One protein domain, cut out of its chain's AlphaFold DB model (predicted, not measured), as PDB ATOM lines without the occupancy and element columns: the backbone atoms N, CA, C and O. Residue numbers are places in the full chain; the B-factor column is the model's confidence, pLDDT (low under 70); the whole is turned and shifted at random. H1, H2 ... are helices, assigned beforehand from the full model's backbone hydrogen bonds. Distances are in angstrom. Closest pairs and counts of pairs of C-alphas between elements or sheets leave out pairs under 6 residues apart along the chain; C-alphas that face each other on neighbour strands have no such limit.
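Overview. This is residues 20 to 68 of the 71 residues of an uncharacterized protein of Vanilla planifolia (UniProt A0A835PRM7). Four short helices follow one another round a loose, open ring, which closes where H4 comes back to H1. H2 makes one side, and H3 lies across the ring from H1 and H4, free of the other helices. The printed part has 49 residues with four named helices, H1 to H4 in order, and no named strand: all helix. It is loose, with a radius of gyration of the C-alphas of 12.7 A and spans of 32 by 23 by 13 A.

Arrangement. H1, residues 20 to 26, is close to but not clearly touching H2, residues 30 to 37; their closest C-alphas, of Val 24 and Thr 30, are 5.5 A apart. They run opposite ways at a tilt of 36 degrees, only just steep. H3, residues 44 to 53, is apart from H1, H2 and H4, residues 62 to 66. H1 and H4 touch, their closest C-alphas, of Trp 22 and Leu 66, 7.0 A apart. Every O i to N i+4 pair is within hydrogen-bond range in H1, H2 and H3; in H4 0 of 1 is, and 0 of 2 O i to N i+3 pairs.

Along the chain. H1 begins at C-alpha 20 (-33.009, 35.854, 7.709) and measures 10.1 A, H2 10.3 A, H3 14.2 A. H4, 6.8 A, ends at C-alpha 66 (-38.239, 32.242, -1.551).

Size, cuts and confidence. The C-alphas farthest apart, of Ser 44 and Lys 68, are 33.3 A apart. The printed part has no cut and no long link. Model confidence is under 70 at residues 51 to 68.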
ATOM      1  N   ASP A  20     -34.354  36.399   7.915       83.81
ATOM      2  CA  ASP A  20     -33.009  35.854   7.709       83.81
ATOM      3  C   ASP A  20     -32.890  35.147   6.351       83.81
ATOM      4  O   ASP A  20     -31.935  35.396   5.613       83.81
ATOM      5  N   ASP A  21     -33.887  34.336   5.975       83.81
ATOM      6  CA  ASP A  21     -33.904  33.621   4.693       83.81
ATOM      7  C   ASP A  21     -33.880  34.601   3.511       83.81
ATOM      8  O   ASP A  21     -33.109  34.426   2.565       83.81
ATOM      9  N   TRP A  22     -34.687  35.666   3.578       85.19
ATOM     10  CA  TRP A  22     -34.728  36.689   2.531       85.19
ATOM     11  C   TRP A  22     -33.409  37.465   2.427       85.19
ATOM     12  O   TRP A  22     -32.885  37.649   1.330       85.19
ATOM     13  N   VAL A  23     -32.844  37.898   3.559       86.62
ATOM     14  CA  VAL A  23     -31.571  38.641   3.583       86.62
ATOM     15  C   VAL A  23     -30.437  37.800   3.000       86.62
ATOM     16  O   VAL A  23     -29.604  38.305   2.245       86.62
ATOM     17  N   VAL A  24     -30.383  36.520   3.358       88.31
ATOM     18  CA  VAL A  24     -29.338  35.599   2.909       88.31
ATOM     19  C   VAL A  24     -29.434  35.330   1.406       88.31
ATOM     20  O   VAL A  24     -28.393  35.284   0.738       88.31
ATOM     21  N   ASP A  25     -30.652  35.202   0.875       85.38
ATOM     22  CA  ASP A  25     -30.902  34.988  -0.553       85.38
ATOM     23  C   ASP A  25     -30.545  36.228  -1.392       85.38
ATOM     24  O   ASP A  25     -29.775  36.120  -2.347       85.38
ATOM     25  N   GLU A  26     -30.975  37.428  -0.980       87.25
ATOM     26  CA  GLU A  26     -30.647  38.688  -1.675       87.25
ATOM     27  C   GLU A  26     -29.143  38.998  -1.689       87.25
ATOM     28  O   GLU A  26     -28.618  39.610  -2.622       87.25
ATOM     29  N   LEU A  27     -28.408  38.554  -0.666       90.12
ATOM     30  CA  LEU A  27     -26.951  38.674  -0.623       90.12
ATOM     31  C   LEU A  27     -26.228  37.590  -1.440       90.12
ATOM     32  O   LEU A  27     -24.999  37.637  -1.549       90.12
ATOM     33  N   GLY A  28     -26.949  36.607  -1.994       90.62
ATOM     34  CA  GLY A  28     -26.370  35.447  -2.671       90.62
ATOM     35  C   GLY A  28     -25.467  34.615  -1.753       90.62
ATOM     36  O   GLY A  28     -24.506  33.999  -2.216       90.62
ATOM     37  N   ALA A  29     -25.725  34.645  -0.442       89.25
ATOM     38  CA  ALA A  29     -24.829  34.129   0.590       89.25
ATOM     39  C   ALA A  29     -25.291  32.793   1.192       89.25
ATOM     40  O   ALA A  29     -24.684  32.327   2.154       89.25
ATOM     41  N   THR A  30     -26.320  32.156   0.630       87.12
ATOM     42  CA  THR A  30     -26.998  30.966   1.177       87.12
ATOM     43  C   THR A  30     -26.052  29.848   1.603       87.12
ATOM     44  O   THR A  30     -26.110  29.379   2.739       87.12
ATOM     45  N   GLU A  31     -25.116  29.448   0.741       87.44
ATOM     46  CA  GLU A  31     -24.174  28.369   1.069       87.44
ATOM     47  C   GLU A  31     -23.188  28.759   2.182       87.44
ATOM     48  O   GLU A  31     -22.889  27.960   3.075       87.44
ATOM     49  N   VAL A  32     -22.698  30.002   2.157       89.38
ATOM     50  CA  VAL A  32     -21.750  30.524   3.154       89.38
ATOM     51  C   VAL A  32     -22.440  30.688   4.503       89.38
ATOM     52  O   VAL A  32     -21.878  30.310   5.532       89.38
ATOM     53  N   PHE A  33     -23.668  31.199   4.501       86.12
ATOM     54  CA  PHE A  33     -24.480  31.371   5.693       86.12
ATOM     55  C   PHE A  33     -24.777  30.028   6.359       86.12
ATOM     56  O   PHE A  33     -24.492  29.881   7.542       86.12
ATOM     57  N   HIS A  34     -25.232  29.013   5.614       84.44
ATOM     58  CA  HIS A  34     -25.476  27.677   6.172       84.44
ATOM     59  C   HIS A  34     -24.215  27.038   6.768       84.44
ATOM     60  O   HIS A  34     -24.278  26.411   7.825       84.44
ATOM     61  N   SER A  35     -23.054  27.233   6.137       87.25
ATOM     62  CA  SER A  35     -21.776  26.761   6.682       87.25
ATOM     63  C   SER A  35     -21.421  27.463   8.000       87.25
ATOM     64  O   SER A  35     -21.028  26.819   8.975       87.25
ATOM     65  N   LEU A  36     -21.605  28.785   8.059       85.25
ATOM     66  CA  LEU A  36     -21.289  29.594   9.236       85.25
ATOM     67  C   LEU A  36     -22.300  29.428  10.371       85.25
ATOM     68  O   LEU A  36     -21.895  29.510  11.532       85.25
ATOM     69  N   LEU A  37     -23.572  29.160  10.071       82.06
ATOM     70  CA  LEU A  37     -24.642  28.973  11.053       82.06
ATOM     71  C   LEU A  37     -24.252  27.923  12.102       82.06
ATOM     72  O   LEU A  37     -24.422  28.132  13.299       82.06
ATOM     73  N   HIS A  38     -23.621  26.830  11.665       74.94
ATOM     74  CA  HIS A  38     -23.139  25.762  12.543       74.94
ATOM     75  C   HIS A  38     -21.943  26.151  13.426       74.94
ATOM     76  O   HIS A  38     -21.591  25.416  14.347       74.94
ATOM     77  N   THR A  39     -21.309  27.289  13.147       81.19
ATOM     78  CA  THR A  39     -20.147  27.805  13.885       81.19
ATOM     79  C   THR A  39     -20.481  28.995  14.778       81.19
ATOM     80  O   THR A  39     -19.655  29.368  15.610       81.19
ATOM     81  N   MET A  40     -21.671  29.587  14.637       78.25
ATOM     82  CA  MET A  40     -22.091  30.709  15.466       78.25
ATOM     83  C   MET A  40     -22.563  30.189  16.831       78.25
ATOM     84  O   MET A  40     -23.558  29.466  16.898       78.25
ATOM     85  N   PRO A  41     -21.862  30.510  17.937       70.31
ATOM     86  CA  PRO A  41     -22.234  30.021  19.251       70.31
ATOM     87  C   PRO A  41     -23.540  30.680  19.686       70.31
ATOM     88  O   PRO A  41     -23.592  31.865  20.021       70.31
ATOM     89  N   TRP A  42     -24.596  29.881  19.694       76.06
ATOM     90  CA  TRP A  42     -25.882  30.272  20.235       76.06
ATOM     91  C   TRP A  42     -25.757  30.438  21.752       76.06
ATOM     92  O   TRP A  42     -25.188  29.591  22.445       76.06
ATOM     93  N   ASN A  43     -26.233  31.561  22.291       77.94
ATOM     94  CA  ASN A  43     -26.282  31.717  23.740       77.94
ATOM     95  C   ASN A  43     -27.506  30.972  24.305       77.94
ATOM     96  O   ASN A  43     -28.505  30.758  23.618       77.94
ATOM     97  N   SER A  44     -27.447  30.604  25.585       76.69
ATOM     98  CA  SER A  44     -28.487  29.795  26.237       76.69
ATOM     99  C   SER A  44     -29.876  30.449  26.265       76.69
ATOM    100  O   SER A  44     -30.882  29.750  26.398       76.69
ATOM    101  N   LEU A  45     -29.945  31.779  26.151       73.12
ATOM    102  CA  LEU A  45     -31.196  32.524  26.039       73.12
ATOM    103  C   LEU A  45     -31.805  32.346  24.645       73.12
ATOM    104  O   LEU A  45     -32.979  32.004  24.533       73.12
ATOM    105  N   MET A  46     -30.992  32.504  23.605       78.06
ATOM    106  CA  MET A  46     -31.401  32.342  22.218       78.06
ATOM    107  C   MET A  46     -31.785  30.880  21.918       78.06
ATOM    108  O   MET A  46     -32.703  30.638  21.141       78.06
ATOM    109  N   ASP A  47     -31.162  29.899  22.588       75.25
ATOM    110  CA  ASP A  47     -31.499  28.465  22.466       75.25
ATOM    111  C   ASP A  47     -32.886  28.147  23.027       75.25
ATOM    112  O   ASP A  47     -33.588  27.261  22.532       75.25
ATOM    113  N   ARG A  48     -33.266  28.838  24.107       72.75
ATOM    114  CA  ARG A  48     -34.596  28.715  24.709       72.75
ATOM    115  C   ARG A  48     -35.636  29.430  23.869       72.75
ATOM    116  O   ARG A  48     -36.643  28.821  23.535       72.75
ATOM    117  N   MET A  49     -35.357  30.671  23.481       71.50
ATOM    118  CA  MET A  49     -36.267  31.463  22.656       71.50
ATOM    119  C   MET A  49     -36.561  30.758  21.334       71.50
ATOM    120  O   MET A  49     -37.717  30.525  21.017       71.50
ATOM    121  N   MET A  50     -35.542  30.299  20.607       72.56
ATOM    122  CA  MET A  50     -35.752  29.699  19.289       72.56
ATOM    123  C   MET A  50     -36.410  28.307  19.341       72.56
ATOM    124  O   MET A  50     -37.075  27.905  18.388       72.56
ATOM    125  N   ARG A  51     -36.265  27.578  20.457       66.75
ATOM    126  CA  ARG A  51     -36.943  26.294  20.704       66.75
ATOM    127  C   ARG A  51     -38.408  26.472  21.095       66.75
ATOM    128  O   ARG A  51     -39.237  25.676  20.667       66.75
ATOM    129  N   ASP A  52     -38.707  27.493  21.893       62.22
ATOM    130  CA  ASP A  52     -40.066  27.787  22.349       62.22
ATOM    131  C   ASP A  52     -40.884  28.519  21.267       62.22
ATOM    132  O   ASP A  52     -42.095  28.317  21.184       62.22
ATOM    133  N   SER A  53     -40.233  29.298  20.393       60.53
ATOM    134  CA  SER A  53     -40.883  30.005  19.279       60.53
ATOM    135  C   SER A  53     -41.227  29.106  18.085       60.53
ATOM    136  O   SER A  53     -42.142  29.432  17.334       60.53
ATOM    137  N   ARG A  54     -40.535  27.972  17.881       53.56
ATOM    138  CA  ARG A  54     -40.688  27.145  16.665       53.56
ATOM    139  C   ARG A  54     -41.156  25.712  16.958       53.56
ATOM    140  O   ARG A  54     -40.342  24.785  16.968       53.56
ATOM    141  N   PRO A  55     -42.470  25.463  17.132       40.97
ATOM    142  CA  PRO A  55     -43.000  24.110  17.144       40.97
ATOM    143  C   PRO A  55     -43.064  23.586  15.701       40.97
ATOM    144  O   PRO A  55     -44.015  23.858  14.982       40.97
ATOM    145  N   GLY A  56     -42.039  22.836  15.280       51.84
ATOM    146  CA  GLY A  56     -42.072  21.951  14.107       51.84
ATOM    147  C   GLY A  56     -42.634  22.570  12.824       51.84
ATOM    148  O   GLY A  56     -43.749  22.243  12.417       51.84
ATOM    149  N   LYS A  57     -41.853  23.417  12.149       50.22
ATOM    150  CA  LYS A  57     -42.167  23.817  10.773       50.22
ATOM    151  C   LYS A  57     -41.841  22.664   9.830       50.22
ATOM    152  O   LYS A  57     -40.740  22.122   9.864       50.22
ATOM    153  N   ASP A  58     -42.819  22.260   9.024       48.44
ATOM    154  CA  ASP A  58     -42.552  21.435   7.856       48.44
ATOM    155  C   ASP A  58     -41.863  22.295   6.780       48.44
ATOM    156  O   ASP A  58     -42.144  23.486   6.638       48.44
ATOM    157  N   ASP A  59     -40.976  21.702   5.978       51.81
ATOM    158  CA  ASP A  59     -40.234  22.396   4.905       51.81
ATOM    159  C   ASP A  59     -41.144  23.013   3.810       51.81
ATOM    160  O   ASP A  59     -40.677  23.571   2.815       51.81
ATOM    161  N   ARG A  60     -42.475  22.908   3.947       47.62
ATOM    162  CA  ARG A  60     -43.464  23.382   2.970       47.62
ATOM    163  C   ARG A  60     -43.771  24.877   3.095       47.62
ATOM    164  O   ARG A  60     -44.324  25.439   2.146       47.62
ATOM    165  N   GLY A  61     -43.425  25.514   4.217       47.16
ATOM    166  CA  GLY A  61     -43.469  26.975   4.375       47.16
ATOM    167  C   GLY A  61     -42.297  27.684   3.685       47.16
ATOM    168  O   GLY A  61     -42.503  28.670   2.981       47.16
ATOM    169  N   HIS A  62     -41.096  27.107   3.782       48.94
ATOM    170  CA  HIS A  62     -39.831  27.694   3.317       48.94
ATOM    171  C   HIS A  62     -39.803  27.981   1.800       48.94
ATOM    172  O   HIS A  62     -39.306  29.013   1.360       48.94
ATOM    173  N   ARG A  63     -40.449  27.146   0.968       47.09
ATOM    174  CA  ARG A  63     -40.516  27.397  -0.488       47.09
ATOM    175  C   ARG A  63     -41.437  28.543  -0.916       47.09
ATOM    176  O   ARG A  63     -41.286  29.027  -2.031       47.09
ATOM    177  N   ARG A  64     -42.401  28.970  -0.091       47.16
ATOM    178  CA  ARG A  64     -43.328  30.052  -0.483       47.16
ATOM    179  C   ARG A  64     -42.750  31.451  -0.264       47.16
ATOM    180  O   ARG A  64     -43.137  32.348  -1.007       47.16
ATOM    181  N   GLY A  65     -41.835  31.617   0.695       49.31
ATOM    182  CA  GLY A  65     -41.121  32.878   0.931       49.31
ATOM    183  C   GLY A  65     -40.055  33.162  -0.133       49.31
ATOM    184  O   GLY A  65     -39.992  34.270  -0.657       49.31
ATOM    185  N   LEU A  66     -39.301  32.133  -0.538       50.34
ATOM    186  CA  LEU A  66     -38.239  32.242  -1.551       50.34
ATOM    187  C   LEU A  66     -38.753  32.642  -2.945       50.34
ATOM    188  O   LEU A  66     -38.088  33.376  -3.661       50.34
ATOM    189  N   GLU A  67     -39.951  32.204  -3.350       50.91
ATOM    190  CA  GLU A  67     -40.490  32.542  -4.681       50.91
ATOM    191  C   GLU A  67     -41.098  33.952  -4.773       50.91
ATOM    192  O   GLU A  67     -41.433  34.398  -5.873       50.91
ATOM    193  N   LYS A  68     -41.292  34.650  -3.646       54.81
ATOM    194  CA  LYS A  68     -41.989  35.947  -3.623       54.81
ATOM    195  C   LYS A  68     -41.205  37.088  -2.983       54.81
ATOM    196  O   LYS A  68     -41.601  38.227  -3.194       54.81
TER     197      LYS A  68